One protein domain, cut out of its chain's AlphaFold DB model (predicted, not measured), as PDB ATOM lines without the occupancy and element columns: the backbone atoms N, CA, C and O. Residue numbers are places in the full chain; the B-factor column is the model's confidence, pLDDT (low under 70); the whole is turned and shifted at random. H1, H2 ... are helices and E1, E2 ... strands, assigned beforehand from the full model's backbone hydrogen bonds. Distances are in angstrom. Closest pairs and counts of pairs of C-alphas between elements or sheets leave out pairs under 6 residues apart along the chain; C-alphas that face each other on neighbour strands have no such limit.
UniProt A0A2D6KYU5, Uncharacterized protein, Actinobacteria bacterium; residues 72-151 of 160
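What this domain is: This is residues 72 to 151 of the 160 residues of an uncharacterized protein of Actinobacteria bacterium (UniProt A0A2D6KYU5). One antiparallel sheet of five strands, strongly twisted, curls round a single helix, H2, which packs in its hollow with residues 88 to 97. A much shorter helix, H1, sits near the start of H2, close to residues 138 and 145 of the sheet. The printed part has 80 residues, with two named helices and five named strands in the order E1 H1 H2 E2 E3 E4 E5; across the sheet the order is E1 E5 E4 E3 E2. The class is mixed, helices and strands, and the whole is compact, with a radius of gyration of the C-alphas of 11.9 A and spans of 31 by 25 by 21 A.

Where its parts are: Begin at C-alpha 72, at (27.564, 15.693, -2.589), where E1 takes residues 72 to 74. H1 follows at residues 78 to 81. Find C-alpha 88 at (37.860, 18.052, 3.133); from there H2 runs 16.9 A to residue 99. E2, residues 106 to 115, is 21.6 A long and bends by 83 degrees at residue 112. E3, residues 121 to 129, is 22.3 A long and bends by 56 degrees at residue 125. E4, residues 132 to 141, covers 26.6 A. E5, residues 144 to 150, covers 17.9 A and ends at C-alpha 150, at (32.379, 18.268, -14.438).

How they stand to each other: Start at edge strand E1, antiparallel to E5, where N 72 is 2.8 A from O 147. E5 and E4 form a hairpin, with N 146 and O 139 2.8 A apart. E4 and E3 form another, with N 124 and O 136 2.8 A apart. E3 and edge strand E2 form a third, with N 108 and O 126 2.8 A apart. E2 to E5 are a meander, each strand the antiparallel neighbour of the one before. H2 is on the sheet, making two layers, a helix on one face of a sheet; its closest C-alphas to E1 are those of Trp 93 and Leu 72, 6.0 A apart. H1 is on the sheet at a height over the sheet of 7.7 A, and its closest C-alphas to E5 are those of Leu 80 and Ile 145, 7.2 A apart. H1 and H2 only just touch, with 3 pairs of C-alphas within 8 A, and touch only at the corner by their link; the closest are those of Leu 79 and Leu 89, 7.2 A apart. In H2 every O i to N i+4 pair is within hydrogen-bond range, while H1 is too short for such a pair. E1 and E2 are apart.

The domain as a whole: Look to Gly 131 and Gly 143 for the two C-alphas farthest apart, 33.8 A. The printed part has no cut and no long link. Its mean pLDDT is 93.6, and no printed residue is under 70.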
ATOM      1  N   LEU A  72      27.583  15.643  -4.050       93.88
ATOM      2  CA  LEU A  72      27.564  15.693  -2.589       93.88
ATOM      3  C   LEU A  72      26.952  17.036  -2.188       93.88
ATOM      4  O   LEU A  72      27.343  18.069  -2.727       93.88
ATOM      5  N   ILE A  73      25.976  17.018  -1.279       93.38
ATOM      6  CA  ILE A  73      25.245  18.216  -0.843       93.38
ATOM      7  C   ILE A  73      25.521  18.421   0.638       93.38
ATOM      8  O   ILE A  73      25.327  17.493   1.419       93.38
ATOM      9  N   ILE A  74      25.997  19.609   1.005       93.00
ATOM     10  CA  ILE A  74      26.439  19.914   2.367       93.00
ATOM     11  C   ILE A  74      25.830  21.232   2.838       93.00
ATOM     12  O   ILE A  74      25.902  22.242   2.136       93.00
ATOM     13  N   ASP A  75      25.262  21.209   4.043       92.19
ATOM     14  CA  ASP A  75      24.674  22.357   4.745       92.19
ATOM     15  C   ASP A  75      25.678  22.994   5.723       92.19
ATOM     16  O   ASP A  75      25.423  23.167   6.911       92.19
ATOM     17  N   ASP A  76      26.888  23.259   5.234       93.44
ATOM     18  CA  ASP A  76      27.927  23.955   5.993       93.44
ATOM     19  C   ASP A  76      28.800  24.768   5.038       93.44
ATOM     20  O   ASP A  76      29.811  24.293   4.516       93.44
ATOM     21  N   LEU A  77      28.386  26.012   4.782       94.19
ATOM     22  CA  LEU A  77      29.070  26.908   3.850       94.19
ATOM     23  C   LEU A  77      30.510  27.243   4.276       94.19
ATOM     24  O   LEU A  77      31.312  27.620   3.415       94.19
ATOM     25  N   GLU A  78      30.866  27.099   5.559       94.25
ATOM     26  CA  GLU A  78      32.225  27.381   6.039       94.25
ATOM     27  C   GLU A  78      33.253  26.431   5.419       94.25
ATOM     28  O   GLU A  78      34.361  26.861   5.098       94.25
ATOM     29  N   LEU A  79      32.871  25.185   5.112       95.31
ATOM     30  CA  LEU A  79      33.752  24.230   4.431       95.31
ATOM     31  C   LEU A  79      34.228  24.725   3.058       95.31
ATOM     32  O   LEU A  79      35.332  24.387   2.625       95.31
ATOM     33  N   LEU A  80      33.411  25.519   2.360       95.44
ATOM     34  CA  LEU A  80      33.797  26.128   1.086       95.44
ATOM     35  C   LEU A  80      34.394  27.526   1.266       95.44
ATOM     36  O   LEU A  80      35.269  27.919   0.490       95.44
ATOM     37  N   ASN A  81      33.942  28.295   2.254       93.00
ATOM     38  CA  ASN A  81      34.415  29.661   2.465       93.00
ATOM     39  C   ASN A  81      35.833  29.698   3.043       93.00
ATOM     40  O   ASN A  81      36.655  30.464   2.530       93.00
ATOM     41  N   ASP A  82      36.157  28.831   4.003       95.06
ATOM     42  CA  ASP A  82      37.496  28.711   4.577       95.06
ATOM     43  C   ASP A  82      38.445  27.973   3.605       95.06
ATOM     44  O   ASP A  82      38.278  26.776   3.348       95.06
ATOM     45  N   PRO A  83      39.486  28.642   3.065       94.75
ATOM     46  CA  PRO A  83      40.462  28.016   2.172       94.75
ATOM     47  C   PRO A  83      41.135  26.761   2.733       94.75
ATOM     48  O   PRO A  83      41.548  25.905   1.950       94.75
ATOM     49  N   THR A  84      41.268  26.659   4.056       94.69
ATOM     50  CA  THR A  84      41.937  25.544   4.734       94.69
ATOM     51  C   THR A  84      41.057  24.299   4.837       94.69
ATOM     52  O   THR A  84      41.590  23.192   4.906       94.69
ATOM     53  N   LEU A  85      39.730  24.456   4.766       96.12
ATOM     54  CA  LEU A  85      38.762  23.363   4.898       96.12
ATOM     55  C   LEU A  85      38.331  22.764   3.555       96.12
ATOM     56  O   LEU A  85      37.917  21.609   3.505       96.12
ATOM     57  N   ARG A  86      38.487  23.495   2.445       95.81
ATOM     58  CA  ARG A  86      37.993  23.088   1.112       95.81
ATOM     59  C   ARG A  86      38.436  21.707   0.652       95.81
ATOM     60  O   ARG A  86      37.714  21.067  -0.102       95.81
ATOM     61  N   GLN A  87      39.620  21.251   1.051       95.25
ATOM     62  CA  GLN A  87      40.102  19.929   0.639       95.25
ATOM     63  C   GLN A  87      39.396  18.783   1.375       95.25
ATOM     64  O   GLN A  87      39.352  17.678   0.847       95.25
ATOM     65  N   ALA A  88      38.742  19.039   2.513       96.25
ATOM     66  CA  ALA A  88      37.860  18.052   3.133       96.25
ATOM     67  C   ALA A  88      36.679  17.688   2.214       96.25
ATOM     68  O   ALA A  88      36.265  16.534   2.181       96.25
ATOM     69  N   LEU A  89      36.185  18.638   1.405       97.44
ATOM     70  CA  LEU A  89      35.119  18.391   0.423       97.44
ATOM     71  C   LEU A  89      35.527  17.370  -0.647       97.44
ATOM     72  O   LEU A  89      34.668  16.652  -1.152       97.44
ATOM     73  N   VAL A  90      36.821  17.302  -0.981       97.62
ATOM     74  CA  VAL A  90      37.358  16.319  -1.931       97.62
ATOM     75  C   VAL A  90      37.223  14.918  -1.343       97.62
ATOM     76  O   VAL A  90      36.537  14.087  -1.928       97.62
ATOM     77  N   GLY A  91      37.750  14.697  -0.134       96.38
ATOM     78  CA  GLY A  91      37.677  13.391   0.531       96.38
ATOM     79  C   GLY A  91      36.249  12.943   0.869       96.38
ATOM     80  O   GLY A  91      35.930  11.756   0.782       96.38
ATOM     81  N   LEU A  92      35.356  13.882   1.209       96.81
ATOM     82  CA  LEU A  92      33.935  13.571   1.402       96.81
ATOM     83  C   LEU A  92      33.272  13.122   0.095       96.81
ATOM     84  O   LEU A  92      32.489  12.177   0.098       96.81
ATOM     85  N   TRP A  93      33.589  13.776  -1.024       97.31
ATOM     86  CA  TRP A  93      33.052  13.382  -2.322       97.31
ATOM     87  C   TRP A  93      33.648  12.053  -2.809       97.31
ATOM     88  O   TRP A  93      32.907  11.227  -3.330       97.31
ATOM     89  N   GLU A  94      34.939  11.792  -2.579       97.25
ATOM     90  CA  GLU A  94      35.553  10.483  -2.857       97.25
ATOM     91  C   GLU A  94      34.862   9.356  -2.076       97.25
ATOM     92  O   GLU A  94      34.547   8.314  -2.644       97.25
ATOM     93  N   SER A  95      34.515   9.598  -0.809       95.75
ATOM     94  CA  SER A  95      33.748   8.628  -0.014       95.75
ATOM     95  C   SER A  95      32.370   8.338  -0.631       95.75
ATOM     96  O   SER A  95      31.915   7.196  -0.626       95.75
ATOM     97  N   GLU A  96      31.706   9.350  -1.196       95.94
ATOM     98  CA  GLU A  96      30.430   9.174  -1.904       95.94
ATOM     99  C   GLU A  96      30.604   8.368  -3.206       95.94
ATOM    100  O   GLU A  96      29.764   7.534  -3.548       95.94
ATOM    101  N   VAL A  97      31.712   8.571  -3.923       96.62
ATOM    102  CA  VAL A  97      32.079   7.787  -5.116       96.62
ATOM    103  C   VAL A  97      32.314   6.316  -4.763       96.62
ATOM    104  O   VAL A  97      31.812   5.439  -5.475       96.62
ATOM    105  N   ASP A  98      33.002   6.041  -3.656       95.75
ATOM    106  CA  ASP A  98      33.228   4.681  -3.157       95.75
ATOM    107  C   ASP A  98      31.903   3.992  -2.804       95.75
ATOM    108  O   ASP A  98      31.656   2.855  -3.215       95.75
ATOM    109  N   LEU A  99      30.997   4.696  -2.111       94.88
ATOM    110  CA  LEU A  99      29.640   4.206  -1.836       94.88
ATOM    111  C   LEU A  99      28.853   3.946  -3.127       94.88
ATOM    112  O   LEU A  99      28.115   2.963  -3.235       94.88
ATOM    113  N   ALA A 100      29.045   4.782  -4.147       95.38
ATOM    114  CA  ALA A 100      28.458   4.587  -5.465       95.38
ATOM    115  C   ALA A 100      29.062   3.397  -6.234       95.38
ATOM    116  O   ALA A 100      28.503   2.999  -7.259       95.38
ATOM    117  N   GLY A 101      30.135   2.775  -5.735       95.25
ATOM    118  CA  GLY A 101      30.823   1.658  -6.383       95.25
ATOM    119  C   GLY A 101      31.546   2.067  -7.667       95.25
ATOM    120  O   GLY A 101      31.687   1.253  -8.582       95.25
ATOM    121  N   LEU A 102      31.929   3.340  -7.771       95.88
ATOM    122  CA  LEU A 102      32.699   3.880  -8.886       95.88
ATOM    123  C   LEU A 102      34.196   3.846  -8.566       95.88
ATOM    124  O   LEU A 102      34.596   3.708  -7.418       95.88
ATOM    125  N   VAL A 103      35.026   3.974  -9.602       95.50
ATOM    126  CA  VAL A 103      36.484   4.006  -9.460       95.50
ATOM    127  C   VAL A 103      37.012   5.347  -9.950       95.50
ATOM    128  O   VAL A 103      36.743   5.754 -11.085       95.50
ATOM    129  N   VAL A 104      37.789   6.005  -9.096       96.44
ATOM    130  CA  VAL A 104      38.653   7.131  -9.456       96.44
ATOM    131  C   VAL A 104      40.076   6.593  -9.528       96.44
ATOM    132  O   VAL A 104      40.574   5.990  -8.583       96.44
ATOM    133  N   GLU A 105      40.694   6.740 -10.694       96.38
ATOM    134  CA  GLU A 105      42.026   6.203 -10.990       96.38
ATOM    135  C   GLU A 105      43.126   7.068 -10.373       96.38
ATOM    136  O   GLU A 105      44.130   6.550  -9.892       96.38
ATOM    137  N   ASP A 106      42.927   8.385 -10.407       96.00
ATOM    138  CA  ASP A 106      43.852   9.376  -9.872       96.00
ATOM    139  C   ASP A 106      43.098  10.653  -9.490       96.00
ATOM    140  O   ASP A 106      42.085  10.994 -10.114       96.00
ATOM    141  N   ILE A 107      43.619  11.368  -8.491       97.00
ATOM    142  CA  ILE A 107      43.095  12.659  -8.051       97.00
ATOM    143  C   ILE A 107      44.222  13.627  -7.678       97.00
ATOM    144  O   ILE A 107      45.007  13.428  -6.749       97.00
ATOM    145  N   VAL A 108      44.267  14.753  -8.381       96.81
ATOM    146  CA  VAL A 108      45.254  15.814  -8.193       96.81
ATOM    147  C   VAL A 108      44.583  17.022  -7.558       96.81
ATOM    148  O   VAL A 108      43.790  17.734  -8.176       96.81
ATOM    149  N   HIS A 109      44.933  17.281  -6.303       96.12
ATOM    150  CA  HIS A 109      44.380  18.374  -5.511       96.12
ATOM    151  C   HIS A 109      44.849  19.745  -6.035       96.12
ATOM    152  O   HIS A 109      46.042  19.974  -6.250       96.12
ATOM    153  N   LEU A 110      43.929  20.706  -6.173       94.31
ATOM    154  CA  LEU A 110      44.216  22.075  -6.629       94.31
ATOM    155  C   LEU A 110      44.471  23.041  -5.455       94.31
ATOM    156  O   LEU A 110      44.030  24.194  -5.463       94.31
ATOM    157  N   GLY A 111      45.187  22.585  -4.425       91.62
ATOM    158  CA  GLY A 111      45.520  23.385  -3.241       91.62
ATOM    159  C   GLY A 111      44.272  23.856  -2.492       91.62
ATOM    160  O   GLY A 111      43.448  23.052  -2.097       91.62
ATOM    161  N   THR A 112      44.095  25.163  -2.300       92.62
ATOM    162  CA  THR A 112      42.879  25.722  -1.674       92.62
ATOM    163  C   THR A 112      41.731  25.927  -2.676       92.62
ATOM    164  O   THR A 112      40.830  26.731  -2.435       92.62
ATOM    165  N   GLY A 113      41.793  25.269  -3.832       92.19
ATOM    166  CA  GLY A 113      40.876  25.431  -4.949       92.19
ATOM    167  C   GLY A 113      41.170  26.651  -5.831       92.19
ATOM    168  O   GLY A 113      41.715  27.666  -5.391       92.19
ATOM    169  N   VAL A 114      40.773  26.550  -7.098       92.69
ATOM    170  CA  VAL A 114      40.832  27.623  -8.100       92.69
ATOM    171  C   VAL A 114      39.432  28.185  -8.278       92.69
ATOM    172  O   VAL A 114      38.498  27.442  -8.570       92.69
ATOM    173  N   ARG A 115      39.262  29.493  -8.088       90.25
ATOM    174  CA  ARG A 115      37.946  30.128  -8.190       90.25
ATOM    175  C   ARG A 115      37.414  30.054  -9.625       90.25
ATOM    176  O   ARG A 115      38.150  30.319 -10.572       90.25
ATOM    177  N   ASP A 116      36.140  29.707  -9.775       79.50
ATOM    178  CA  ASP A 116      35.457  29.743 -11.070       79.50
ATOM    179  C   ASP A 116      35.232  31.196 -11.536       79.50
ATOM    180  O   ASP A 116      35.082  32.108 -10.722       79.50
ATOM    181  N   VAL A 117      35.149  31.401 -12.852       74.31
ATOM    182  CA  VAL A 117      34.913  32.693 -13.520       74.31
ATOM    183  C   VAL A 117      33.599  33.336 -13.066       74.31
ATOM    184  O   VAL A 117      33.501  34.556 -12.969       74.31
ATOM    185  N   THR A 118      32.590  32.524 -12.742       73.62
ATOM    186  CA  THR A 118      31.303  33.004 -12.208       73.62
ATOM    187  C   THR A 118      31.407  33.538 -10.776       73.62
ATOM    188  O   THR A 118      30.510  34.235 -10.311       73.62
ATOM    189  N   GLY A 119      32.485  33.207 -10.055       74.38
ATOM    190  CA  GLY A 119      32.698  33.564  -8.655       74.38
ATOM    191  C   GLY A 119      31.861  32.771  -7.644       74.38
ATOM    192  O   GLY A 119      32.049  32.987  -6.445       74.38
ATOM    193  N   LEU A 120      30.991  31.864  -8.107       78.44
ATOM    194  CA  LEU A 120      30.036  31.090  -7.296       78.44
ATOM    195  C   LEU A 120      30.597  29.762  -6.759       78.44
ATOM    196  O   LEU A 120      29.902  29.034  -6.053       78.44
ATOM    197  N   GLY A 121      31.841  29.426  -7.095       90.56
ATOM    198  CA  GLY A 121      32.440  28.166  -6.679       90.56
ATOM    199  C   GLY A 121      33.934  28.061  -6.944       90.56
ATOM    200  O   GLY A 121      34.578  29.004  -7.415       90.56
ATOM    201  N   TYR A 122      34.466  26.883  -6.642       94.69
ATOM    202  CA  TYR A 122      35.874  26.531  -6.768       94.69
ATOM    203  C   TYR A 122      36.023  25.189  -7.487       94.69
ATOM    204  O   TYR A 122      35.308  24.234  -7.191       94.69
ATOM    205  N   ALA A 123      36.982  25.101  -8.404       94.69
ATOM    206  CA  ALA A 123      37.564  23.831  -8.817       94.69
ATOM    207  C   ALA A 123      38.505  23.351  -7.704       94.69
ATOM    208  O   ALA A 123      39.402  24.091  -7.301       94.69
ATOM    209  N   LEU A 124      38.286  22.145  -7.186       96.31
ATOM    210  CA  LEU A 124      38.979  21.608  -6.014       96.31
ATOM    211  C   LEU A 124      40.064  20.591  -6.372       96.31
ATOM    212  O   LEU A 124      41.101  20.572  -5.710       96.31
ATOM    213  N   ALA A 125      39.838  19.783  -7.407       97.00
ATOM    214  CA  ALA A 125      40.758  18.750  -7.867       97.00
ATOM    215  C   ALA A 125      40.559  18.463  -9.364       97.00
ATOM    216  O   ALA A 125      39.484  18.708  -9.913       97.00
ATOM    217  N   GLU A 126      41.588  17.933 -10.012       96.69
ATOM    218  CA  GLU A 126      41.506  17.239 -11.303       96.69
ATOM    219  C   GLU A 126      41.473  15.730 -11.011       96.69
ATOM    220  O   GLU A 126      42.173  15.284 -10.106       96.69
ATOM    221  N   LEU A 127      40.654  14.944 -11.711       96.75
ATOM    222  CA  LEU A 127      40.541  13.501 -11.458       96.75
ATOM    223  C   LEU A 127      40.364  12.695 -12.738       96.75
ATOM    224  O   LEU A 127      39.800  13.190 -13.713       96.75
ATOM    225  N   HIS A 128      40.798  11.440 -12.702       96.69
ATOM    226  CA  HIS A 128      40.637  10.482 -13.790       96.69
ATOM    227  C   HIS A 128      39.655   9.374 -13.414       96.69
ATOM    228  O   HIS A 128      39.710   8.825 -12.315       96.69
ATOM    229  N   SER A 129      38.753   9.027 -14.329       95.88
ATOM    230  CA  SER A 129      37.843   7.892 -14.166       95.88
ATOM    231  C   SER A 129      37.490   7.311 -15.529       95.88
ATOM    232  O   SER A 129      37.107   8.050 -16.436       95.88
ATOM    233  N   ALA A 130      37.624   5.992 -15.678       93.31
ATOM    234  CA  ALA A 130      37.372   5.274 -16.928       93.31
ATOM    235  C   ALA A 130      38.165   5.841 -18.125       93.31
ATOM    236  O   ALA A 130      37.650   5.916 -19.240       93.31
ATOM    237  N   GLY A 131      39.416   6.252 -17.887       92.44
ATOM    238  CA  GLY A 131      40.292   6.861 -18.894       92.44
ATOM    239  C   GLY A 131      39.972   8.313 -19.279       92.44
ATOM    240  O   GLY A 131      40.698   8.887 -20.089       92.44
ATOM    241  N   GLU A 132      38.941   8.926 -18.697       94.75
ATOM    242  CA  GLU A 132      38.537  10.308 -18.973       94.75
ATOM    243  C   GLU A 132      38.955  11.254 -17.839       94.75
ATOM    244  O   GLU A 132      38.987  10.872 -16.667       94.75
ATOM    245  N   LEU A 133      39.271  12.505 -18.193       95.31
ATOM    246  CA  LEU A 133      39.656  13.561 -17.251       95.31
ATOM    247  C   LEU A 133      38.441  14.412 -16.861       95.31
ATOM    248  O   LEU A 133      37.710  14.905 -17.723       95.31
ATOM    249  N   TYR A 134      38.308  14.683 -15.566       96.25
ATOM    250  CA  TYR A 134      37.275  15.525 -14.973       96.25
ATOM    251  C   TYR A 134      37.875  16.558 -14.018       96.25
ATOM    252  O   TYR A 134      39.019  16.452 -13.577       96.25
ATOM    253  N   VAL A 135      37.074  17.564 -13.675       95.56
ATOM    254  CA  VAL A 135      37.377  18.520 -12.609       95.56
ATOM    255  C   VAL A 135      36.303  18.430 -11.543       95.56
ATOM    256  O   VAL A 135      35.117  18.585 -11.834       95.56
ATOM    257  N   LEU A 136      36.724  18.221 -10.300       96.69
ATOM    258  CA  LEU A 136      35.846  18.281  -9.145       96.69
ATOM    259  C   LEU A 136      35.576  19.739  -8.791       96.69
ATOM    260  O   LEU A 136      36.507  20.520  -8.575       96.69
ATOM    261  N   ARG A 137      34.304  20.115  -8.722       95.38
ATOM    262  CA  ARG A 137      33.873  21.482  -8.438       95.38
ATOM    263  C   ARG A 137      32.972  21.508  -7.223       95.38
ATOM    264  O   ARG A 137      32.101  20.659  -7.099       95.38
ATOM    265  N   ALA A 138      33.137  22.531  -6.394       96.25
ATOM    266  CA  ALA A 138      32.194  22.896  -5.350       96.25
ATOM    267  C   ALA A 138      31.559  24.249  -5.684       96.25
ATOM    268  O   ALA A 138      32.274  25.218  -5.953       96.25
ATOM    269  N   VAL A 139      30.232  24.317  -5.679       94.88
ATOM    270  CA  VAL A 139      29.456  25.536  -5.952       94.88
ATOM    271  C   VAL A 139      28.453  25.781  -4.835       94.88
ATOM    272  O   VAL A 139      27.963  24.827  -4.236       94.88
ATOM    273  N   ILE A 140      28.144  27.048  -4.563       93.44
ATOM    274  CA  ILE A 140      27.046  27.403  -3.660       93.44
ATOM    275  C   ILE A 140      25.770  27.527  -4.485       93.44
ATOM    276  O   ILE A 140      25.704  28.355  -5.394       93.44
ATOM    277  N   ASP A 141      24.756  26.737  -4.146       90.56
ATOM    278  CA  ASP A 141      23.417  26.845  -4.718       90.56
ATOM    279  C   ASP A 141      22.355  26.714  -3.626       90.56
ATOM    280  O   ASP A 141      22.401  25.807  -2.797       90.56
ATOM    281  N   ASN A 142      21.399  27.645  -3.611       89.19
ATOM    282  CA  ASN A 142      20.294  27.688  -2.644       89.19
ATOM    283  C   ASN A 142      20.709  27.518  -1.165       89.19
ATOM    284  O   ASN A 142      19.959  26.952  -0.375       89.19
ATOM    285  N   GLY A 143      21.889  28.024  -0.790       89.44
ATOM    286  CA  GLY A 143      22.409  27.947   0.581       89.44
ATOM    287  C   GLY A 143      23.178  26.666   0.915       89.44
ATOM    288  O   GLY A 143      23.690  26.570   2.021       89.44
ATOM    289  N   TYR A 144      23.330  25.740  -0.033       92.62
ATOM    290  CA  TYR A 144      24.100  24.508   0.133       92.62
ATOM    291  C   TYR A 144      25.370  24.528  -0.710       92.62
ATOM    292  O   TYR A 144      25.423  25.154  -1.772       92.62
ATOM    293  N   ILE A 145      26.382  23.781  -0.273       94.81
ATOM    294  CA  ILE A 145      27.505  23.408  -1.132       94.81
ATOM    295  C   ILE A 145      27.085  22.191  -1.950       94.81
ATOM    296  O   ILE A 145      26.667  21.182  -1.387       94.81
ATOM    297  N   ILE A 146      27.261  22.264  -3.265       95.12
ATOM    298  CA  ILE A 146      27.147  21.123  -4.170       95.12
ATOM    299  C   ILE A 146      28.538  20.804  -4.707       95.12
ATOM    300  O   ILE A 146      29.131  21.624  -5.410       95.12
ATOM    301  N   VAL A 147      29.049  19.615  -4.392       96.75
ATOM    302  CA  VAL A 147      30.320  19.097  -4.913       96.75
ATOM    303  C   VAL A 147      30.030  18.059  -5.992       96.75
ATOM    304  O   VAL A 147      29.305  17.107  -5.735       96.75
ATOM    305  N   SER A 148      30.551  18.236  -7.205       96.25
ATOM    306  CA  SER A 148      30.317  17.308  -8.323       96.25
ATOM    307  C   SER A 148      31.446  17.358  -9.350       96.25
ATOM    308  O   SER A 148      32.140  18.373  -9.475       96.25
ATOM    309  N   ALA A 149      31.640  16.261 -10.081       96.38
ATOM    310  CA  ALA A 149      32.573  16.221 -11.200       96.38
ATOM    311  C   ALA A 149      31.951  16.849 -12.456       96.38
ATOM    312  O   ALA A 149      30.793  16.602 -12.795       96.38
ATOM    313  N   ASP A 150      32.750  17.629 -13.177       92.19
ATOM    314  CA  ASP A 150      32.379  18.268 -14.438       92.19
ATOM    315  C   ASP A 150      33.494  18.063 -15.474       92.19
ATOM    316  O   ASP A 150      34.633  17.716 -15.147       92.19
ATOM    317  N   ILE A 151      33.174  18.289 -16.744       89.75
ATOM    318  CA  ILE A 151      34.162  18.258 -17.824       89.75
ATOM    319  C   ILE A 151      35.118  19.447 -17.635       89.75
ATOM    320  O   ILE A 151      34.652  20.557 -17.340       89.75
TER     321      ILE A 151